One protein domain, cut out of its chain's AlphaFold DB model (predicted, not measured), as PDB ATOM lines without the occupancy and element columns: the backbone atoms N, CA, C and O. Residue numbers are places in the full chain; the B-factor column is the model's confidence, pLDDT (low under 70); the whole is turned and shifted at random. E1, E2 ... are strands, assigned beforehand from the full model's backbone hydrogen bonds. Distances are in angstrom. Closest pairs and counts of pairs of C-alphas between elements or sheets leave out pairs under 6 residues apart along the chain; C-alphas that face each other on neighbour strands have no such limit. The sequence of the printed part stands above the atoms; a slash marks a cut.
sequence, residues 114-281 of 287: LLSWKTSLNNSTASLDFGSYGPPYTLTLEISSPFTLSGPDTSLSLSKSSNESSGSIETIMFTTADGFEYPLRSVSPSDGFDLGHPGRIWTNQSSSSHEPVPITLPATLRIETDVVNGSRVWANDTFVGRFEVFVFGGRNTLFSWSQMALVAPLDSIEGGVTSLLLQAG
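Overview. This is residues 114 to 281 of the 287 residues of an uncharacterized protein of Alternaria arborescens (UniProt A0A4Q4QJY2). Seven antiparallel strands ring a closed, flattened barrel, E3, E4, E5, E6, E10, E9, E8 and back to E3. At one end E12 runs beside E3, both folded back on themselves, with E1 and E2 along the far side of E12; at the other end the E10 and E11 hairpin reaches out, with E7 beside E11. The printed part has 168 residues, no named helix and twelve named strands, E1 to E12 in chain order, and is all strand. It is compact, with a radius of gyration of the C-alphas of 15.7 A and spans of 49 by 36 by 31 A.

Along the chain. The ring holds E3, residues 137 to 150, 16.8 A from first to last C-alpha; E4, 154 to 163, 23.1 A; E5, 167 to 176, 24.3 A; E6, 181 to 185; E10, 238 to 249, 33.2 A; E9, 230 to 235; and E8, 219 to 226, 22.7 A. Outside the ring are E1, 114 to 118; E2, 124 to 127; E7, 201 to 203; E11, 252 to 259; and E12, 268 to 280, 19.5 A. C-alpha 114 is at (240.797, 278.937, 161.423), C-alpha 249 at (262.659, 256.748, 135.411) and C-alpha 280 at (246.981, 276.613, 161.414).

Arrangement. E3 bends by 141 degrees at residue 145, and its pairing is staggered: residues 137 to 143 pair with E8, N 141 to O 221 at 2.8 A, and 148 to 150 with E4, N 149 to O 156 at 2.8 A. E3 to E6 form a meander, each strand the antiparallel neighbour of the one before; within hydrogen-bond range are N 157 and O 173 of E4 and E5, at 2.9 A, and N 182 and O 174 of E6 and E5, at 2.8 A. E8 to E11 form another, with N 224 and O 232 at 2.9 A, N 233 and O 241 at 2.9 A, and N 247 and O 256 at 2.8 A. E6 and E10 are antiparallel neighbours, with N 185 and O 242 within hydrogen-bond range at 2.9 A. On the other side of E3 from E4 and E8 lies E12, which bends by 141 degrees at residue 271; N 140 and O 277 are 2.8 A apart. E1 and E2 lie on one side of E12, with N 117 and O 276 at 2.8 A and N 126 and O 269 at 2.9 A. E7 pairs with E11, N 257 to O 202 at 2.8 A.

Size, cuts and confidence. The C-alphas farthest apart, of Ser 120 and Arg 251, are 52.0 A apart. The printed part has no cut. The links E6 to E7 and E7 to E8 are long, 15 residues each. Residues 132 to 133 pair antiparallel with 264 to 265. Mean pLDDT of the printed part is 89.9; residues 162 to 167, 194 to 199 and 249 to 252 are under 70.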
ATOM      1  N   LEU A 114     241.051 277.994 162.507       92.94
ATOM      2  CA  LEU A 114     240.797 278.937 161.423       92.94
ATOM      3  C   LEU A 114     239.368 278.819 160.896       92.94
ATOM      4  O   LEU A 114     238.709 279.826 160.669       92.94
ATOM      5  N   LEU A 115     238.885 277.591 160.714       94.25
ATOM      6  CA  LEU A 115     237.553 277.312 160.183       94.25
ATOM      7  C   LEU A 115     236.960 276.108 160.905       94.25
ATOM      8  O   LEU A 115     237.633 275.094 161.074       94.25
ATOM      9  N   SER A 116     235.696 276.213 161.305       95.12
ATOM     10  CA  SER A 116     234.934 275.111 161.884       95.12
ATOM     11  C   SER A 116     233.564 275.058 161.233       95.12
ATOM     12  O   SER A 116     232.838 276.050 161.216       95.12
ATOM     13  N   TRP A 117     233.191 273.881 160.756       96.06
ATOM     14  CA  TRP A 117     231.888 273.599 160.181       96.06
ATOM     15  C   TRP A 117     231.348 272.286 160.751       96.06
ATOM     16  O   TRP A 117     232.099 271.342 161.022       96.06
ATOM     17  N   LYS A 118     230.037 272.232 160.985       96.12
ATOM     18  CA  LYS A 118     229.358 271.047 161.507       96.12
ATOM     19  C   LYS A 118     227.923 270.992 161.007       96.12
ATOM     20  O   LYS A 118     227.245 272.015 160.947       96.12
ATOM     21  N   THR A 119     227.454 269.789 160.721       94.56
ATOM     22  CA  THR A 119     226.065 269.499 160.373       94.56
ATOM     23  C   THR A 119     225.575 268.272 161.140       94.56
ATOM     24  O   THR A 119     226.361 267.430 161.569       94.56
ATOM     25  N   SER A 120     224.262 268.168 161.327       87.75
ATOM     26  CA  SER A 120     223.608 266.954 161.829       87.75
ATOM     27  C   SER A 120     223.087 266.054 160.702       87.75
ATOM     28  O   SER A 120     222.468 265.029 160.976       87.75
ATOM     29  N   LEU A 121     223.263 266.460 159.441       84.75
ATOM     30  CA  LEU A 121     222.838 265.703 158.268       84.75
ATOM     31  C   LEU A 121     223.953 264.745 157.837       84.75
ATOM     32  O   LEU A 121     225.078 265.168 157.612       84.75
ATOM     33  N   ASN A 122     223.618 263.467 157.657       75.62
ATOM     34  CA  ASN A 122     224.577 262.436 157.224       75.62
ATOM     35  C   ASN A 122     224.918 262.516 155.724       75.62
ATOM     36  O   ASN A 122     225.760 261.770 155.241       75.62
ATOM     37  N   ASN A 123     224.224 263.373 154.980       82.69
ATOM     38  CA  ASN A 123     224.507 263.693 153.592       82.69
ATOM     39  C   ASN A 123     224.096 265.149 153.378       82.69
ATOM     40  O   ASN A 123     222.916 265.484 153.523       82.69
ATOM     41  N   SER A 124     225.065 266.018 153.120       84.94
ATOM     42  CA  SER A 124     224.809 267.442 152.957       84.94
ATOM     43  C   SER A 124     225.603 268.019 151.803       84.94
ATOM     44  O   SER A 124     226.712 267.577 151.510       84.94
ATOM     45  N   THR A 125     225.020 269.032 151.177       93.50
ATOM     46  CA  THR A 125     225.736 269.942 150.295       93.50
ATOM     47  C   THR A 125     225.823 271.282 151.009       93.50
ATOM     48  O   THR A 125     224.800 271.804 151.459       93.50
ATOM     49  N   ALA A 126     227.026 271.832 151.144       94.75
ATOM     50  CA  ALA A 126     227.246 273.124 151.781       94.75
ATOM     51  C   ALA A 126     228.283 273.940 151.007       94.75
ATOM     52  O   ALA A 126     229.336 273.415 150.649       94.75
ATOM     53  N   SER A 127     227.992 275.226 150.796       95.56
ATOM     54  CA  SER A 127     228.994 276.211 150.372       95.56
ATOM     55  C   SER A 127     229.727 276.714 151.607       95.56
ATOM     56  O   SER A 127     229.094 277.113 152.588       95.56
ATOM     57  N   LEU A 128     231.051 276.660 151.565       94.19
ATOM     58  CA  LEU A 128     231.937 277.255 152.557       94.19
ATOM     59  C   LEU A 128     232.463 278.610 152.062       94.19
ATOM     60  O   LEU A 128     232.623 279.516 152.873       94.19
ATOM     61  N   ASP A 129     232.704 278.750 150.753       93.81
ATOM     62  CA  ASP A 129     233.180 279.970 150.083       93.81
ATOM     63  C   ASP A 129     234.542 280.490 150.608       93.81
ATOM     64  O   ASP A 129     234.853 281.683 150.534       93.81
ATOM     65  N   PHE A 130     235.387 279.596 151.142       93.75
ATOM     66  CA  PHE A 130     236.750 279.924 151.589       93.75
ATOM     67  C   PHE A 130     237.826 279.603 150.538       93.75
ATOM     68  O   PHE A 130     238.981 280.003 150.709       93.75
ATOM     69  N   GLY A 131     237.471 278.923 149.443       95.12
ATOM     70  CA  GLY A 131     238.397 278.551 148.376       95.12
ATOM     71  C   GLY A 131     239.390 277.469 148.809       95.12
ATOM     72  O   GLY A 131     239.020 276.307 148.949       95.12
ATOM     73  N   SER A 132     240.656 277.845 148.996       95.62
ATOM     74  CA  SER A 132     241.761 276.932 149.319       95.62
ATOM     75  C   SER A 132     242.582 277.437 150.501       95.62
ATOM     76  O   SER A 132     242.768 278.648 150.646       95.62
ATOM     77  N   TYR A 133     243.161 276.518 151.282       96.00
ATOM     78  CA  TYR A 133     244.152 276.857 152.308       96.00
ATOM     79  C   TYR A 133     245.472 276.089 152.143       96.00
ATOM     80  O   TYR A 133     245.485 274.862 152.049       96.00
ATOM     81  N   GLY A 134     246.592 276.812 152.101       95.12
ATOM     82  CA  GLY A 134     247.925 276.259 151.849       95.12
ATOM     83  C   GLY A 134     248.647 275.745 153.109       95.12
ATOM     84  O   GLY A 134     248.373 276.217 154.216       95.12
ATOM     85  N   PRO A 135     249.597 274.798 152.972       93.75
ATOM     86  CA  PRO A 135     250.404 274.308 154.094       93.75
ATOM     87  C   PRO A 135     251.219 275.416 154.803       93.75
ATOM     88  O   PRO A 135     251.603 276.389 154.158       93.75
ATOM     89  N   PRO A 136     251.532 275.302 156.111       93.44
ATOM     90  CA  PRO A 136     251.181 274.179 156.967       93.44
ATOM     91  C   PRO A 136     249.792 274.324 157.604       93.44
ATOM     92  O   PRO A 136     249.388 275.425 157.998       93.44
ATOM     93  N   TYR A 137     249.075 273.209 157.730       95.94
ATOM     94  CA  TYR A 137     247.774 273.146 158.399       95.94
ATOM     95  C   TYR A 137     247.451 271.737 158.910       95.94
ATOM     96  O   TYR A 137     248.028 270.740 158.470       95.94
ATOM     97  N   THR A 138     246.461 271.673 159.800       97.75
ATOM     98  CA  THR A 138     245.806 270.437 160.232       97.75
ATOM     99  C   THR A 138     244.332 270.495 159.843       97.75
ATOM    100  O   THR A 138     243.614 271.399 160.266       97.75
ATOM    101  N   LEU A 139     243.879 269.543 159.029       98.38
ATOM    102  CA  LEU A 139     242.483 269.379 158.628       98.38
ATOM    103  C   LEU A 139     241.916 268.136 159.309       98.38
ATOM    104  O   LEU A 139     242.412 267.032 159.098       98.38
ATOM    105  N   THR A 140     240.881 268.313 160.122       98.50
ATOM    106  CA  THR A 140     240.163 267.217 160.779       98.50
ATOM    107  C   THR A 140     238.758 267.114 160.209       98.50
ATOM    108  O   THR A 140     238.055 268.119 160.130       98.50
ATOM    109  N   LEU A 141     238.356 265.907 159.820       98.31
ATOM    110  CA  LEU A 141     237.052 265.597 159.244       98.31
ATOM    111  C   LEU A 141     236.385 264.476 160.038       98.31
ATOM    112  O   LEU A 141     237.004 263.446 160.300       98.31
ATOM    113  N   GLU A 142     235.107 264.643 160.351       97.88
ATOM    114  CA  GLU A 142     234.230 263.535 160.733       97.88
ATOM    115  C   GLU A 142     233.439 263.125 159.488       97.88
ATOM    116  O   GLU A 142     232.727 263.952 158.910       97.88
ATOM    117  N   ILE A 143     233.588 261.872 159.048       96.50
ATOM    118  CA  ILE A 143     232.962 261.346 157.830       96.50
ATOM    119  C   ILE A 143     232.088 260.129 158.140       96.50
ATOM    120  O   ILE A 143     232.481 259.222 158.872       96.50
ATOM    121  N   SER A 144     230.887 260.107 157.572       96.00
ATOM    122  CA  SER A 144     229.844 259.103 157.836       96.00
ATOM    123  C   SER A 144     229.437 258.293 156.601       96.00
ATOM    124  O   SER A 144     229.009 257.148 156.729       96.00
ATOM    125  N   SER A 145     229.616 258.857 155.407       94.88
ATOM    126  CA  SER A 145     229.371 258.233 154.102       94.88
ATOM    127  C   SER A 145     230.402 258.759 153.083       94.88
ATOM    128  O   SER A 145     231.182 259.651 153.437       94.88
ATOM    129  N   PRO A 146     230.430 258.255 151.832       95.38
ATOM    130  CA  PRO A 146     231.246 258.849 150.774       95.38
ATOM    131  C   PRO A 146     231.024 260.362 150.669       95.38
ATOM    132  O   PRO A 146     229.911 260.848 150.905       95.38
ATOM    133  N   PHE A 147     232.091 261.092 150.363       96.88
ATOM    134  CA  PHE A 147     232.112 262.549 150.385       96.88
ATOM    135  C   PHE A 147     233.072 263.120 149.345       96.88
ATOM    136  O   PHE A 147     233.993 262.426 148.903       96.88
ATOM    137  N   THR A 148     232.887 264.408 149.066       98.06
ATOM    138  CA  THR A 148     233.806 265.253 148.309       98.06
ATOM    139  C   THR A 148     233.914 266.613 148.994       98.06
ATOM    140  O   THR A 148     232.910 267.258 149.287       98.06
ATOM    141  N   LEU A 149     235.139 267.059 149.246       98.44
ATOM    142  CA  LEU A 149     235.470 268.456 149.497       98.44
ATOM    143  C   LEU A 149     236.072 269.037 148.221       98.44
ATOM    144  O   LEU A 149     236.953 268.414 147.627       98.44
ATOM    145  N   SER A 150     235.638 270.229 147.830       98.25
ATOM    146  CA  SER A 150     236.088 270.879 146.597       98.25
ATOM    147  C   SER A 150     236.673 272.254 146.884       98.25
ATOM    148  O   SER A 150     236.226 272.961 147.788       98.25
ATOM    149  N   GLY A 151     237.688 272.622 146.109       97.44
ATOM    150  CA  GLY A 151     238.321 273.932 146.097       97.44
ATOM    151  C   GLY A 151     238.906 274.233 144.712       97.44
ATOM    152  O   GLY A 151     238.905 273.369 143.835       97.44
ATOM    153  N   PRO A 152     239.411 275.455 144.486       96.56
ATOM    154  CA  PRO A 152     239.968 275.844 143.193       96.56
ATOM    155  C   PRO A 152     241.304 275.164 142.861       96.56
ATOM    156  O   PRO A 152     241.644 275.068 141.687       96.56
ATOM    157  N   ASP A 153     242.074 274.718 143.863       97.06
ATOM    158  CA  ASP A 153     243.385 274.081 143.647       97.06
ATOM    159  C   ASP A 153     243.319 272.546 143.688       97.06
ATOM    160  O   ASP A 153     244.093 271.870 143.005       97.06
ATOM    161  N   THR A 154     242.419 271.995 144.504       97.81
ATOM    162  CA  THR A 154     242.305 270.558 144.770       97.81
ATOM    163  C   THR A 154     240.865 270.149 145.085       97.81
ATOM    164  O   THR A 154     240.027 270.975 145.451       97.81
ATOM    165  N   SER A 155     240.589 268.851 145.007       98.38
ATOM    166  CA  SER A 155     239.468 268.190 145.680       98.38
ATOM    167  C   SER A 155     239.978 267.059 146.574       98.38
ATOM    168  O   SER A 155     241.084 266.561 146.373       98.38
ATOM    169  N   LEU A 156     239.197 266.666 147.580       98.62
ATOM    170  CA  LEU A 156     239.473 265.537 148.472       98.62
ATOM    171  C   LEU A 156     238.215 264.679 148.596       98.62
ATOM    172  O   LEU A 156     237.183 265.173 149.047       98.62
ATOM    173  N   SER A 157     238.297 263.400 148.250       97.88
ATOM    174  CA  SER A 157     237.143 262.502 148.248       97.88
ATOM    175  C   SER A 157     237.492 261.087 148.695       97.88
ATOM    176  O   SER A 157     238.657 260.684 148.751       97.88
ATOM    177  N   LEU A 158     236.452 260.312 149.004       95.75
ATOM    178  CA  LEU A 158     236.552 258.857 149.060       95.75
ATOM    179  C   LEU A 158     236.324 258.304 147.646       95.75
ATOM    180  O   LEU A 158     235.209 258.375 147.130       95.75
ATOM    181  N   SER A 159     237.374 257.762 147.033       91.31
ATOM    182  CA  SER A 159     237.376 257.326 145.633       91.31
ATOM    183  C   SER A 159     237.856 255.886 145.494       91.31
ATOM    184  O   SER A 159     238.621 255.371 146.310       91.31
ATOM    185  N   LYS A 160     237.426 255.221 144.419       86.25
ATOM    186  CA  LYS A 160     237.927 253.889 144.069       86.25
ATOM    187  C   LYS A 160     239.301 254.007 143.420       86.25
ATOM    188  O   LYS A 160     239.442 254.661 142.397       86.25
ATOM    189  N   SER A 161     240.282 253.317 143.982       79.25
ATOM    190  CA  SER A 161     241.590 253.078 143.385       79.25
ATOM    191  C   SER A 161     241.657 251.627 142.912       79.25
ATOM    192  O   SER A 161     241.314 250.701 143.651       79.25
ATOM    193  N   SER A 162     242.040 251.419 141.656       66.00
ATOM    194  CA  SER A 162     242.240 250.089 141.081       66.00
ATOM    195  C   SER A 162     243.728 249.766 141.019       66.00
ATOM    196  O   SER A 162     244.469 250.480 140.349       66.00
ATOM    197  N   ASN A 163     244.134 248.653 141.630       59.38
ATOM    198  CA  ASN A 163     245.381 247.968 141.291       59.38
ATOM    199  C   ASN A 163     245.029 246.689 140.519       59.38
ATOM    200  O   ASN A 163     244.055 246.008 140.856       59.38
ATOM    201  N   GLU A 164     245.813 246.346 139.491       52.06
ATOM    202  CA  GLU A 164     245.555 245.189 138.611       52.06
ATOM    203  C   GLU A 164     245.487 243.840 139.359       52.06
ATOM    204  O   GLU A 164     244.956 242.862 138.838       52.06
ATOM    205  N   SER A 165     245.987 243.786 140.598       55.62
ATOM    206  CA  SER A 165     246.105 242.581 141.421       55.62
ATOM    207  C   SER A 165     245.082 242.450 142.562       55.62
ATOM    208  O   SER A 165     244.902 241.339 143.057       55.62
ATOM    209  N   SER A 166     244.402 243.524 142.996       56.19
ATOM    210  CA  SER A 166     243.624 243.537 144.258       56.19
ATOM    211  C   SER A 166     242.138 243.899 144.124       56.19
ATOM    212  O   SER A 166     241.425 243.931 145.126       56.19
ATOM    213  N   GLY A 167     241.647 244.168 142.912       67.62
ATOM    214  CA  GLY A 167     240.306 244.731 142.715       67.62
ATOM    215  C   GLY A 167     240.225 246.212 143.116       67.62
ATOM    216  O   GLY A 167     241.235 246.839 143.439       67.62
ATOM    217  N   SER A 168     239.027 246.801 143.055       79.00
ATOM    218  CA  SER A 168     238.814 248.209 143.420       79.00
ATOM    219  C   SER A 168     238.772 248.390 144.941       79.00
ATOM    220  O   SER A 168     237.887 247.827 145.589       79.00
ATOM    221  N   ILE A 169     239.669 249.208 145.489       88.00
ATOM    222  CA  ILE A 169     239.707 249.602 146.904       88.00
ATOM    223  C   ILE A 169     239.195 251.036 147.026       88.00
ATOM    224  O   ILE A 169     239.611 251.902 146.264       88.00
ATOM    225  N   GLU A 170     238.311 251.313 147.983       91.12
ATOM    226  CA  GLU A 170     237.916 252.689 148.310       91.12
ATOM    227  C   GLU A 170     238.925 253.301 149.287       91.12
ATOM    228  O   GLU A 170     239.074 252.835 150.417       91.12
ATOM    229  N   THR A 171     239.630 254.332 148.832       95.44
ATOM    230  CA  THR A 171     240.668 255.048 149.581       95.44
ATOM    231  C   THR A 171     240.392 256.547 149.549       95.44
ATOM    232  O   THR A 171     239.609 257.035 148.730       95.44
ATOM    233  N   ILE A 172     241.044 257.298 150.434       97.69
ATOM    234  CA  ILE A 172     241.064 258.754 150.307       97.69
ATOM    235  C   ILE A 172     241.957 259.123 149.136       97.69
ATOM    236  O   ILE A 172     243.070 258.619 148.998       97.69
ATOM    237  N   MET A 173     241.472 260.031 148.310       97.00
ATOM    238  CA  MET A 173     242.188 260.546 147.162       97.00
ATOM    239  C   MET A 173     242.039 262.052 147.149       97.00
ATOM    240  O   MET A 173     240.942 262.564 147.380       97.00
ATOM    241  N   PHE A 174     243.135 262.752 146.881       97.12
ATOM    242  CA  PHE A 174     243.023 264.132 146.452       97.12
ATOM    243  C   PHE A 174     243.393 264.266 144.986       97.12
ATOM    244  O   PHE A 174     244.273 263.559 144.492       97.12
ATOM    245  N   THR A 175     242.726 265.192 144.311       97.31
ATOM    246  CA  THR A 175     242.936 265.468 142.892       97.31
ATOM    247  C   THR A 175     243.292 266.935 142.733       97.31
ATOM    248  O   THR A 175     242.649 267.791 143.337       97.31
ATOM    249  N   THR A 176     244.331 267.251 141.966       97.00
ATOM    250  CA  THR A 176     244.710 268.639 141.661       97.00
ATOM    251  C   THR A 176     243.851 269.219 140.538       97.00
ATOM    252  O   THR A 176     243.227 268.488 139.772       97.00
ATOM    253  N   ALA A 177     243.820 270.548 140.412       95.19
ATOM    254  CA  ALA A 177     243.020 271.252 139.403       95.19
ATOM    255  C   ALA A 177     243.344 270.874 137.939       95.19
ATOM    256  O   ALA A 177     242.515 271.066 137.052       95.19
ATOM    257  N   ASP A 178     244.535 270.337 137.673       93.94
ATOM    258  CA  ASP A 178     244.960 269.785 136.380       93.94
ATOM    259  C   ASP A 178     244.653 268.286 136.203       93.94
ATOM    260  O   ASP A 178     244.989 267.713 135.168       93.94
ATOM    261  N   GLY A 179     243.972 267.661 137.167       94.31
ATOM    262  CA  GLY A 179     243.430 266.308 137.058       94.31
ATOM    263  C   GLY A 179     244.354 265.184 137.527       94.31
ATOM    264  O   GLY A 179     244.021 264.023 137.303       94.31
ATOM    265  N   PHE A 180     245.489 265.482 138.169       95.00
ATOM    266  CA  PHE A 180     246.335 264.435 138.748       95.00
ATOM    267  C   PHE A 180     245.784 263.949 140.084       95.00
ATOM    268  O   PHE A 180     245.436 264.745 140.955       95.00
ATOM    269  N   GLU A 181     245.729 262.631 140.236       94.75
ATOM    270  CA  GLU A 181     245.176 261.950 141.401       94.75
ATOM    271  C   GLU A 181     246.285 261.400 142.297       94.75
ATOM    272  O   GLU A 181     247.196 260.707 141.843       94.75
ATOM    273  N   TYR A 182     246.162 261.651 143.596       95.50
ATOM    274  CA  TYR A 182     247.124 261.231 144.605       95.50
ATOM    275  C   TYR A 182     246.392 260.421 145.683       95.50
ATOM    276  O   TYR A 182     245.708 260.994 146.539       95.50
ATOM    277  N   PRO A 183     246.470 259.078 145.636       95.44
ATOM    278  CA  PRO A 183     245.799 258.220 146.601       95.44
ATOM    279  C   PRO A 183     246.546 258.186 147.939       95.44
ATOM    280  O   PRO A 183     247.774 258.276 147.999       95.44
ATOM    281  N   LEU A 184     245.799 257.987 149.022       96.81
ATOM    282  CA  LEU A 184     246.352 257.651 150.327       96.81
ATOM    283  C   LEU A 184     246.931 256.236 150.275       96.81
ATOM    284  O   LEU A 184     246.207 255.273 149.998       96.81
ATOM    285  N   ARG A 185     248.225 256.117 150.576       94.94
ATOM    286  CA  ARG A 185     248.970 254.856 150.575       94.94
ATOM    287  C   ARG A 185     249.573 254.557 151.938       94.94
ATOM    288  O   ARG A 185     249.910 255.460 152.706       94.94
ATOM    289  N   SER A 186     249.671 253.266 152.230       94.38
ATOM    290  CA  SER A 186     250.157 252.731 153.498       94.38
ATOM    291  C   SER A 186     251.678 252.845 153.596       94.38
ATOM    292  O   SER A 186     252.417 252.193 152.855       94.38
ATOM    293  N   VAL A 187     252.138 253.644 154.556       92.94
ATOM    294  CA  VAL A 187     253.557 253.921 154.820       92.94
ATOM    295  C   VAL A 187     253.807 253.768 156.312       92.94
ATOM    296  O   VAL A 187     252.933 254.070 157.125       92.94
ATOM    297  N   SER A 188     255.000 253.330 156.700       90.94
ATOM    298  CA  SER A 188     255.418 253.358 158.100       90.94
ATOM    299  C   SER A 188     255.633 254.810 158.586       90.94
ATOM    300  O   SER A 188     256.112 255.666 157.836       90.94
ATOM    301  N   PRO A 189     255.301 255.150 159.847       87.12
ATOM    302  CA  PRO A 189     255.449 256.513 160.360       87.12
ATOM    303  C   PRO A 189     256.865 257.096 160.255       87.12
ATOM    304  O   PRO A 189     256.984 258.317 160.153       87.12
ATOM    305  N   SER A 190     257.899 256.249 160.315       84.75
ATOM    306  CA  SER A 190     259.316 256.637 160.280       84.75
ATOM    307  C   SER A 190     259.924 256.639 158.880       84.75
ATOM    308  O   SER A 190     260.944 257.285 158.660       84.75
ATOM    309  N   ASP A 191     259.326 255.920 157.935       85.38
ATOM    310  CA  ASP A 191     259.919 255.726 156.614       85.38
ATOM    311  C   ASP A 191     259.818 257.024 155.807       85.38
ATOM    312  O   ASP A 191     258.827 257.760 155.901       85.38
ATOM    313  N   GLY A 192     260.875 257.365 155.067       76.56
ATOM    314  CA  GLY A 192     260.943 258.618 154.307       76.56
ATOM    315  C   GLY A 192     260.784 259.893 155.148       76.56
ATOM    316  O   GLY A 192     260.479 260.946 154.593       76.56
ATOM    317  N   PHE A 193     260.918 259.808 156.476       74.94
ATOM    318  CA  PHE A 193     260.792 260.940 157.391       74.94
ATOM    319  C   PHE A 193     262.104 261.141 158.149       74.94
ATOM    320  O   PHE A 193     262.450 260.362 159.036       74.94
ATOM    321  N   ASP A 194     262.825 262.203 157.801       69.31
ATOM    322  CA  ASP A 194     264.061 262.620 158.460       69.31
ATOM    323  C   ASP A 194     263.957 264.109 158.810       69.31
ATOM    324  O   ASP A 194     263.819 264.956 157.932       69.31
ATOM    325  N   LEU A 195     264.013 264.428 160.106       63.59
ATOM    326  CA  LEU A 195     263.943 265.805 160.605       63.59
ATOM    327  C   LEU A 195     265.199 266.630 160.270       63.59
ATOM    328  O   LEU A 195     265.122 267.855 160.244       63.59
ATOM    329  N   GLY A 196     266.351 265.988 160.051       57.22
ATOM    330  CA  GLY A 196     267.616 266.650 159.716       57.22
ATOM    331  C   GLY A 196     267.835 266.818 158.212       57.22
ATOM    332  O   GLY A 196     268.484 267.774 157.785       57.22
ATOM    333  N   HIS A 197     267.265 265.917 157.411       56.69
ATOM    334  CA  HIS A 197     267.349 265.927 155.952       56.69
ATOM    335  C   HIS A 197     266.015 265.528 155.326       56.69
ATOM    336  O   HIS A 197     265.914 264.450 154.736       56.69
ATOM    337  N   PRO A 198     264.977 266.370 155.435       60.91
ATOM    338  CA  PRO A 198     263.679 266.005 154.912       60.91
ATOM    339  C   PRO A 198     263.737 265.925 153.384       60.91
ATOM    340  O   PRO A 198     263.759 266.926 152.666       60.91
ATOM    341  N   GLY A 199     263.823 264.696 152.887       62.72
ATOM    342  CA  GLY A 199     263.730 264.377 151.477       62.72
ATOM    343  C   GLY A 199     262.279 264.097 151.133       62.72
ATOM    344  O   GLY A 199     261.684 263.153 151.647       62.72
ATOM    345  N   ARG A 200     261.710 264.893 150.229       74.56
ATOM    346  CA  ARG A 200     260.366 264.634 149.708       74.56
ATOM    347  C   ARG A 200     260.295 263.309 148.941       74.56
ATOM    348  O   ARG A 200     259.303 262.589 149.047       74.56
ATOM    349  N   ILE A 201     261.354 263.006 148.188       82.31
ATOM    350  CA  ILE A 201     261.520 261.746 147.464       82.31
ATOM    351  C   ILE A 201     262.405 260.823 148.292       82.31
ATOM    352  O   ILE A 201     263.509 261.204 148.683       82.31
ATOM    353  N   TRP A 202     261.936 259.603 148.520       84.50
ATOM    354  CA  TRP A 202     262.644 258.611 149.317       84.50
ATOM    355  C   TRP A 202     262.582 257.231 148.667       84.50
ATOM    356  O   TRP A 202     261.620 256.886 147.983       84.50
ATOM    357  N   THR A 203     263.645 256.448 148.838       84.19
ATOM    358  CA  THR A 203     263.724 255.090 148.291       84.19
ATOM    359  C   THR A 203     262.886 254.132 149.120       84.19
ATOM    360  O   THR A 203     262.928 254.186 150.346       84.19
ATOM    361  N   ASN A 204     262.179 253.233 148.438       80.00
ATOM    362  CA  ASN A 204     261.321 252.211 149.025       80.00
ATOM    363  C   ASN A 204     262.001 251.475 150.201       80.00
ATOM    364  O   ASN A 204     263.156 251.049 150.098       80.00
ATOM    365  N   GLN A 205     261.263 251.302 151.299       79.19
ATOM    366  CA  GLN A 205     261.683 250.567 152.490       79.19
ATOM    367  C   GLN A 205     260.696 249.432 152.766       79.19
ATOM    368  O   GLN A 205     259.488 249.600 152.653       79.19
ATOM    369  N   SER A 206     261.203 248.269 153.183       77.31
ATOM    370  CA  SER A 206     260.390 247.055 153.365       77.31
ATOM    371  C   SER A 206     259.297 247.159 154.439       77.31
ATOM    372  O   SER A 206     258.437 246.287 154.515       77.31
ATOM    373  N   SER A 207     259.350 248.178 155.300       85.31
ATOM    374  CA  SER A 207     258.341 248.481 156.324       85.31
ATOM    375  C   SER A 207     257.105 249.208 155.787       85.31
ATOM    376  O   SER A 207     256.124 249.334 156.520       85.31
ATOM    377  N   SER A 208     257.119 249.652 154.526       89.94
ATOM    378  CA  SER A 208     256.006 250.331 153.861       89.94
ATOM    379  C   SER A 208     255.476 249.475 152.711       89.94
ATOM    380  O   SER A 208     256.248 248.951 151.912       89.94
ATOM    381  N   SER A 209     254.153 249.298 152.629       90.75
ATOM    382  CA  SER A 209     253.553 248.530 151.527       90.75
ATOM    383  C   SER A 209     253.275 249.391 150.303       90.75
ATOM    384  O   SER A 209     253.231 248.861 149.200       90.75
ATOM    385  N   HIS A 210     253.067 250.697 150.497       91.56
ATOM    386  CA  HIS A 210     252.674 251.654 149.464       91.56
ATOM    387  C   HIS A 210     251.354 251.319 148.753       91.56
ATOM    388  O   HIS A 210     250.988 251.943 147.759       91.56
ATOM    389  N   GLU A 211     250.596 250.353 149.264       92.00
ATOM    390  CA  GLU A 211     249.280 249.999 148.741       92.00
ATOM    391  C   GLU A 211     248.230 251.030 149.184       92.00
ATOM    392  O   GLU A 211     248.356 251.589 150.282       92.00
ATOM    393  N   PRO A 212     247.185 251.291 148.372       93.81
ATOM    394  CA  PRO A 212     246.079 252.154 148.769       93.81
ATOM    395  C   PRO A 212     245.444 251.719 150.096       93.81
ATOM    396  O   PRO A 212     245.173 250.536 150.309       93.81
ATOM    397  N   VAL A 213     245.178 252.677 150.985       94.81
ATOM    398  CA  VAL A 213     244.596 252.403 152.307       94.81
ATOM    399  C   VAL A 213     243.067 252.323 152.217       94.81
ATOM    400  O   VAL A 213     242.434 253.334 151.912       94.81
ATOM    401  N   PRO A 214     242.430 251.183 152.544       94.38
ATOM    402  CA  PRO A 214     240.977 251.125 152.642       94.38
ATOM    403  C   PRO A 214     240.473 251.941 153.840       94.38
ATOM    404  O   PRO A 214     240.967 251.777 154.958       94.38
ATOM    405  N   ILE A 215     239.444 252.770 153.641       94.06
ATOM    406  CA  ILE A 215     238.780 253.494 154.737       94.06
ATOM    407  C   ILE A 215     237.438 252.855 155.072       94.06
ATOM    408  O   ILE A 215     236.554 252.737 154.229       94.06
ATOM    409  N   THR A 216     237.266 252.480 156.340       93.94
ATOM    410  CA  THR A 216     235.976 252.019 156.872       93.94
ATOM    411  C   THR A 216     235.216 253.199 157.464       93.94
ATOM    412  O   THR A 216     235.758 253.911 158.304       93.94
ATOM    413  N   LEU A 217     233.966 253.394 157.042       94.75
ATOM    414  CA  LEU A 217     233.093 254.459 157.537       94.75
ATOM    415  C   LEU A 217     232.174 253.953 158.669       94.75
ATOM    416  O   LEU A 217     231.765 252.790 158.633       94.75
ATOM    417  N   PRO A 218     231.789 254.807 159.637       96.38
ATOM    418  CA  PRO A 218     232.242 256.187 159.818       96.38
ATOM    419  C   PRO A 218     233.700 256.259 160.296       96.38
ATOM    420  O   PRO A 218     234.194 255.347 160.956       96.38
ATOM    421  N   ALA A 219     234.380 257.362 159.986       97.12
ATOM    422  CA  ALA A 219     235.762 257.595 160.392       97.12
ATOM    423  C   ALA A 219     235.999 259.051 160.798       97.12
ATOM    424  O   ALA A 219     235.355 259.972 160.302       97.12
ATOM    425  N   THR A 220     236.974 259.255 161.678       98.38
ATOM    426  CA  THR A 220     237.596 260.564 161.890       98.38
ATOM    427  C   THR A 220     238.913 260.593 161.136       98.38
ATOM    428  O   THR A 220     239.806 259.801 161.433       98.38
ATOM    429  N   LEU A 221     239.043 261.493 160.167       98.31
ATOM    430  CA  LEU A 221     240.292 261.721 159.454       98.31
ATOM    431  C   LEU A 221     240.986 262.949 160.023       98.31
ATOM    432  O   LEU A 221     240.369 263.998 160.172       98.31
ATOM    433  N   ARG A 222     242.284 262.841 160.281       98.25
ATOM    434  CA  ARG A 222     243.156 263.990 160.527       98.25
ATOM    435  C   ARG A 222     244.253 263.986 159.478       98.25
ATOM    436  O   ARG A 222     244.948 262.987 159.324       98.25
ATOM    437  N   ILE A 223     244.400 265.097 158.773       98.19
ATOM    438  CA  ILE A 223     245.411 265.312 157.744       98.19
ATOM    439  C   ILE A 223     246.297 266.458 158.212       98.19
ATOM    440  O   ILE A 223     245.808 267.563 158.434       98.19
ATOM    441  N   GLU A 224     247.587 266.192 158.371       96.50
ATOM    442  CA  GLU A 224     248.586 267.225 158.642       96.50
ATOM    443  C   GLU A 224     249.437 267.402 157.398       96.50
ATOM    444  O   GLU A 224     250.034 266.440 156.913       96.50
ATOM    445  N   THR A 225     249.466 268.624 156.882       94.94
ATOM    446  CA  THR A 225     250.169 268.965 155.648       94.94
ATOM    447  C   THR A 225     251.208 270.029 155.949       94.94
ATOM    448  O   THR A 225     250.879 271.044 156.564       94.94
ATOM    449  N   ASP A 226     252.427 269.849 155.451       90.19
ATOM    450  CA  ASP A 226     253.438 270.900 155.368       90.19
ATOM    451  C   ASP A 226     254.197 270.850 154.024       90.19
ATOM    452  O   ASP A 226     254.041 269.918 153.233       90.19
ATOM    453  N   VAL A 227     254.972 271.899 153.724       86.50
ATOM    454  CA  VAL A 227     255.648 272.052 152.418       86.50
ATOM    455  C   VAL A 227     256.786 271.046 152.208       86.50
ATOM    456  O   VAL A 227     257.168 270.767 151.070       86.50
ATOM    457  N   VAL A 228     257.309 270.493 153.299       82.62
ATOM    458  CA  VAL A 228     258.520 269.678 153.354       82.62
ATOM    459  C   VAL A 228     258.178 268.183 153.359       82.62
ATOM    460  O   VAL A 228     258.681 267.429 152.529       82.62
ATOM    461  N   ASN A 229     257.288 267.763 154.256       83.69
ATOM    462  CA  ASN A 229     256.911 266.374 154.517       83.69
ATOM    463  C   ASN A 229     255.645 265.936 153.762       83.69
ATOM    464  O   ASN A 229     255.204 264.796 153.912       83.69
ATOM    465  N   GLY A 230     255.031 266.829 152.984       90.62
ATOM    466  CA  GLY A 230     253.769 266.551 152.307       90.62
ATOM    467  C   GLY A 230     252.625 266.362 153.302       90.62
ATOM    468  O   GLY A 230     252.579 267.010 154.349       90.62
ATOM    469  N   SER A 231     251.684 265.484 152.964       94.56
ATOM    470  CA  SER A 231     250.478 265.241 153.753       94.56
ATOM    471  C   SER A 231     250.467 263.872 154.420       94.56
ATOM    472  O   SER A 231     250.462 262.823 153.772       94.56
ATOM    473  N   ARG A 232     250.378 263.896 155.748       94.75
ATOM    474  CA  ARG A 232     250.298 262.734 156.632       94.75
ATOM    475  C   ARG A 232     248.865 262.537 157.099       94.75
ATOM    476  O   ARG A 232     248.204 263.507 157.463       94.75
ATOM    477  N   VAL A 233     248.398 261.292 157.124       97.38
ATOM    478  CA  VAL A 233     246.994 260.980 157.402       97.38
ATOM    479  C   VAL A 233     246.859 260.011 158.569       97.38
ATOM    480  O   VAL A 233     247.534 258.982 158.655       97.38
ATOM    481  N   TRP A 234     245.936 260.346 159.463       97.75
ATOM    482  CA  TRP A 234     245.468 259.494 160.541       97.75
ATOM    483  C   TRP A 234     243.981 259.219 160.354       97.75
ATOM    484  O   TRP A 234     243.214 260.141 160.082       97.75
ATOM    485  N   ALA A 235     243.580 257.969 160.550       97.69
ATOM    486  CA  ALA A 235     242.186 257.559 160.620       97.69
ATOM    487  C   ALA A 235     241.914 257.010 162.022       97.69
ATOM    488  O   ALA A 235     242.639 256.133 162.494       97.69
ATOM    489  N   ASN A 236     240.893 257.540 162.698       97.44
ATOM    490  CA  ASN A 236     240.536 257.185 164.075       97.44
ATOM    491  C   ASN A 236     241.764 257.226 165.007       97.44
ATOM    492  O   ASN A 236     242.096 256.250 165.679       97.44
ATOM    493  N   ASP A 237     242.494 258.346 164.950       95.19
ATOM    494  CA  ASP A 237     243.740 258.626 165.683       95.19
ATOM    495  C   ASP A 237     244.933 257.694 165.415       95.19
ATOM    496  O   ASP A 237     246.017 257.901 165.962       95.19
ATOM    497  N   THR A 238     244.801 256.739 164.497       96.31
ATOM    498  CA  THR A 238     245.890 255.848 164.086       96.31
ATOM    499  C   THR A 238     246.523 256.361 162.802       96.31
ATOM    500  O   THR A 238     245.811 256.691 161.857       96.31
ATOM    501  N   PHE A 239     247.856 256.453 162.749       95.88
ATOM    502  CA  PHE A 239     248.550 256.812 161.509       95.88
ATOM    503  C   PHE A 239     248.332 255.705 160.483       95.88
ATOM    504  O   PHE A 239     248.637 254.548 160.766       95.88
ATOM    505  N   VAL A 240     247.809 256.065 159.315       96.19
ATOM    506  CA  VAL A 240     247.483 255.093 158.264       96.19
ATOM    507  C   VAL A 240     248.332 255.257 157.015       96.19
ATOM    508  O   VAL A 240     248.430 254.318 156.233       96.19
ATOM    509  N   GLY A 241     248.965 256.416 156.824       95.44
ATOM    510  CA  GLY A 241     249.804 256.623 155.657       95.44
ATOM    511  C   GLY A 241     249.980 258.074 155.246       95.44
ATOM    512  O   GLY A 241     249.806 259.006 156.040       95.44
ATOM    513  N   ARG A 242     250.353 258.251 153.982       94.81
ATOM    514  CA  ARG A 242     250.592 259.549 153.343       94.81
ATOM    515  C   ARG A 242     249.968 259.556 151.957       94.81
ATOM    516  O   ARG A 242     249.719 258.499 151.377       94.81
ATOM    517  N   PHE A 243     249.732 260.745 151.422       95.31
ATOM    518  CA  PHE A 243     249.523 260.861 149.986       95.31
ATOM    519  C   PHE A 243     250.882 260.809 149.300       95.31
ATOM    520  O   PHE A 243     251.751 261.638 149.575       95.31
ATOM    521  N   GLU A 244     251.077 259.817 148.443       92.38
ATOM    522  CA  GLU A 244     252.334 259.639 147.727       92.38
ATOM    523  C   GLU A 244     252.121 258.985 146.363       92.38
ATOM    524  O   GLU A 244     251.141 258.275 146.110       92.38
ATOM    525  N   VAL A 245     253.083 259.228 145.485       91.62
ATOM    526  CA  VAL A 245     253.131 258.712 144.121       91.62
ATOM    527  C   VAL A 245     254.486 258.066 143.874       91.62
ATOM    528  O   VAL A 245     255.513 258.464 144.431       91.62
ATOM    529  N   PHE A 246     254.463 257.007 143.074       90.19
ATOM    530  CA  PHE A 246     255.652 256.276 142.691       90.19
ATOM    531  C   PHE A 246     256.477 257.083 141.685       90.19
ATOM    532  O   PHE A 246     255.961 257.520 140.662       90.19
ATOM    533  N   VAL A 247     257.771 257.229 141.955       87.69
ATOM    534  CA  VAL A 247     258.731 257.914 141.088       87.69
ATOM    535  C   VAL A 247     259.722 256.903 140.542       87.69
ATOM    536  O   VAL A 247     260.548 256.356 141.280       87.69
ATOM    537  N   PHE A 248     259.704 256.710 139.226       79.50
ATOM    538  CA  PHE A 248     260.665 255.852 138.543       79.50
ATOM    539  C   PHE A 248     260.943 256.330 137.124       79.50
ATOM    540  O   PHE A 248     260.026 256.665 136.381       79.50
ATOM    541  N   GLY A 249     262.220 256.319 136.736       69.25
ATOM    542  CA  GLY A 249     262.659 256.748 135.411       69.25
ATOM    543  C   GLY A 249     263.664 257.901 135.430       69.25
ATOM    544  O   GLY A 249     264.113 258.374 136.476       69.25
ATOM    545  N   GLY A 250     264.083 258.319 134.234       69.56
ATOM    546  CA  GLY A 250     265.137 259.320 134.060       69.56
ATOM    547  C   GLY A 250     266.481 258.846 134.626       69.56
ATOM    548  O   GLY A 250     267.001 257.807 134.227       69.56
ATOM    549  N   ARG A 251     267.058 259.622 135.555       66.69
ATOM    550  CA  ARG A 251     268.277 259.245 136.300       66.69
ATOM    551  C   ARG A 251     267.986 258.486 137.596       66.69
ATOM    552  O   ARG A 251     268.930 258.034 138.244       66.69
ATOM    553  N   ASN A 252     266.718 258.360 137.990       68.56
ATOM    554  CA  ASN A 252     266.363 257.616 139.184       68.56
ATOM    555  C   ASN A 252     266.417 256.113 138.886       68.56
ATOM    556  O   ASN A 252     265.602 255.579 138.137       68.56
ATOM    557  N   THR A 253     267.410 255.443 139.465       78.81
ATOM    558  CA  THR A 253     267.619 253.993 139.324       78.81
ATOM    559  C   THR A 253     266.997 253.200 140.471       78.81
ATOM    560  O   THR A 253     267.051 251.972 140.472       78.81
ATOM    561  N   LEU A 254     266.401 253.894 141.446       82.88
ATOM    562  CA  LEU A 254     265.825 253.317 142.648       82.88
ATOM    563  C   LEU A 254     264.305 253.464 142.625       82.88
ATOM    564  O   LEU A 254     263.777 254.530 142.312       82.88
ATOM    565  N   PHE A 255     263.598 252.414 143.040       85.25
ATOM    566  CA  PHE A 255     262.169 252.493 143.339       85.25
ATOM    567  C   PHE A 255     261.963 253.530 144.442       85.25
ATOM    568  O   PHE A 255     262.386 253.308 145.577       85.25
ATOM    569  N   SER A 256     261.380 254.673 144.096       88.62
ATOM    570  CA  SER A 256     261.256 255.809 145.005       88.62
ATOM    571  C   SER A 256     259.828 256.324 145.042       88.62
ATOM    572  O   SER A 256     259.035 256.044 144.148       88.62
ATOM    573  N   TRP A 257     259.515 257.082 146.081       90.25
ATOM    574  CA  TRP A 257     258.184 257.607 146.342       90.25
ATOM    575  C   TRP A 257     258.282 259.084 146.667       90.25
ATOM    576  O   TRP A 257     259.156 259.482 147.439       90.25
ATOM    577  N   SER A 258     257.409 259.889 146.067       90.38
ATOM    578  CA  SER A 258     257.277 261.306 146.387       90.38
ATOM    579  C   SER A 258     256.069 261.527 147.274       90.38
ATOM    580  O   SER A 258     254.961 261.112 146.939       90.38
ATOM    581  N   GLN A 259     256.290 262.202 148.394       91.19
ATOM    582  CA  GLN A 259     255.228 262.620 149.300       91.19
ATOM    583  C   GLN A 259     254.589 263.906 148.787       91.19
ATOM    584  O   GLN A 259     255.293 264.865 148.464       91.19
ATOM    585  N   MET A 260     253.259 263.937 148.757       93.56
ATOM    586  CA  MET A 260     252.499 265.017 148.140       93.56
ATOM    587  C   MET A 260     251.757 265.835 149.191       93.56
ATOM    588  O   MET A 260     251.141 265.287 150.107       93.56
ATOM    589  N   ALA A 261     251.817 267.154 149.057       93.62
ATOM    590  CA  ALA A 261     251.121 268.112 149.896       93.62
ATOM    591  C   ALA A 261     249.750 268.443 149.303       93.62
ATOM    592  O   ALA A 261     249.624 269.021 148.221       93.62
ATOM    593  N   LEU A 262     248.717 268.124 150.070       96.56
ATOM    594  CA  LEU A 262     247.359 268.578 149.850       96.56
ATOM    595  C   LEU A 262     247.254 270.078 150.149       96.56
ATOM    596  O   LEU A 262     247.671 270.552 151.204       96.56
ATOM    597  N   VAL A 263     246.637 270.824 149.240       97.38
ATOM    598  CA  VAL A 263     246.037 272.128 149.550       97.38
ATOM    599  C   VAL A 263     244.642 271.853 150.092       97.38
ATOM    600  O   VAL A 263     243.934 271.047 149.497       97.38
ATOM    601  N   ALA A 264     244.232 272.457 151.207       98.06
ATOM    602  CA  ALA A 264     242.924 272.159 151.785       98.06
ATOM    603  C   ALA A 264     241.810 272.705 150.872       98.06
ATOM    604  O   ALA A 264     241.778 273.922 150.663       98.06
ATOM    605  N   PRO A 265     240.897 271.856 150.367       97.94
ATOM    606  CA  PRO A 265     239.757 272.289 149.567       97.94
ATOM    607  C   PRO A 265     238.610 272.737 150.479       97.94
ATOM    608  O   PRO A 265     238.064 271.937 151.238       97.94
ATOM    609  N   LEU A 266     238.283 274.029 150.454       97.62
ATOM    610  CA  LEU A 266     237.392 274.684 151.420       97.62
ATOM    611  C   LEU A 266     236.341 275.568 150.737       97.62
ATOM    612  O   LEU A 266     235.880 276.549 151.316       97.62
ATOM    613  N   ASP A 267     235.979 275.255 149.500       97.12
ATOM    614  CA  ASP A 267     234.950 275.982 148.765       97.12
ATOM    615  C   ASP A 267     233.574 275.356 148.987       97.12
ATOM    616  O   ASP A 267     232.622 276.046 149.344       97.12
ATOM    617  N   SER A 268     233.477 274.029 148.876       97.81
ATOM    618  CA  SER A 268     232.223 273.308 149.097       97.81
ATOM    619  C   SER A 268     232.417 271.900 149.652       97.81
ATOM    620  O   SER A 268     233.478 271.286 149.534       97.81
ATOM    621  N   ILE A 269     231.350 271.409 150.278       97.62
ATOM    622  CA  ILE A 269     231.210 270.065 150.831       97.62
ATOM    623  C   ILE A 269     230.047 269.380 150.124       97.62
ATOM    624  O   ILE A 269     228.972 269.968 150.001       97.62
ATOM    625  N   GLU A 270     230.238 268.125 149.736       97.31
ATOM    626  CA  GLU A 270     229.191 267.225 149.268       97.31
ATOM    627  C   GLU A 270     229.312 265.859 149.959       97.31
ATOM    628  O   GLU A 270     230.410 265.331 150.153       97.31
ATOM    629  N   GLY A 271     228.180 265.256 150.321       96.12
ATOM    630  CA  GLY A 271     228.141 263.905 150.868       96.12
ATOM    631  C   GLY A 271     228.314 263.851 152.384       96.12
ATOM    632  O   GLY A 271     227.754 264.655 153.132       96.12
ATOM    633  N   GLY A 272     229.046 262.836 152.839       95.62
ATOM    634  CA  GLY A 272     229.019 262.341 154.213       95.62
ATOM    635  C   GLY A 272     229.871 263.062 155.248       95.62
ATOM    636  O   GLY A 272     230.117 262.465 156.297       95.62
ATOM    637  N   VAL A 273     230.348 264.283 154.996       97.12
ATOM    638  CA  VAL A 273     231.098 265.049 156.006       97.12
ATOM    639  C   VAL A 273     230.121 265.613 157.033       97.12
ATOM    640  O   VAL A 273     229.223 266.376 156.687       97.12
ATOM    641  N   THR A 274     230.297 265.265 158.305       96.81
ATOM    642  CA  THR A 274     229.475 265.775 159.416       96.81
ATOM    643  C   THR A 274     230.168 266.895 160.179       96.81
ATOM    644  O   THR A 274     229.500 267.746 160.770       96.81
ATOM    645  N   SER A 275     231.500 266.938 160.152       97.56
ATOM    646  CA  SER A 275     232.283 268.031 160.723       97.56
ATOM    647  C   SER A 275     233.583 268.248 159.960       97.56
ATOM    648  O   SER A 275     234.194 267.296 159.482       97.56
ATOM    649  N   LEU A 276     233.999 269.512 159.877       97.69
ATOM    650  CA  LEU A 276     235.277 269.955 159.341       97.69
ATOM    651  C   LEU A 276     235.889 270.967 160.308       97.69
ATOM    652  O   LEU A 276     235.235 271.935 160.697       97.69
ATOM    653  N   LEU A 277     237.154 270.765 160.662       97.44
ATOM    654  CA  LEU A 277     237.957 271.698 161.445       97.44
ATOM    655  C   LEU A 277     239.299 271.915 160.746       97.44
ATOM    656  O   LEU A 277     240.061 270.970 160.557       97.44
ATOM    657  N   LEU A 278     239.599 273.165 160.405       97.38
ATOM    658  CA  LEU A 278     240.900 273.593 159.904       97.38
ATOM    659  C   LEU A 278     241.648 274.353 160.997       97.38
ATOM    660  O   LEU A 278     241.122 275.310 161.573       97.38
ATOM    661  N   GLN A 279     242.899 273.971 161.224       95.31
ATOM    662  CA  GLN A 279     243.800 274.633 162.157       95.31
ATOM    663  C   GLN A 279     245.100 275.048 161.465       95.31
ATOM    664  O   GLN A 279     245.579 274.353 160.567       95.31
ATOM    665  N   ALA A 280     245.674 276.171 161.892       91.88
ATOM    666  CA  ALA A 280     246.981 276.613 161.414       91.88
ATOM    667  C   ALA A 280     248.096 275.691 161.941       91.88
ATOM    668  O   ALA A 280     248.115 275.361 163.126       91.88
ATOM    669  N   GLY A 281     249.054 275.334 161.078       90.19
ATOM    670  CA  GLY A 281     250.214 274.520 161.455       90.19
ATOM    671  C   GLY A 281     249.932 273.021 161.612       90.19
ATOM    672  O   GLY A 281     248.804 272.549 161.459       90.19
TER     673      GLY A 281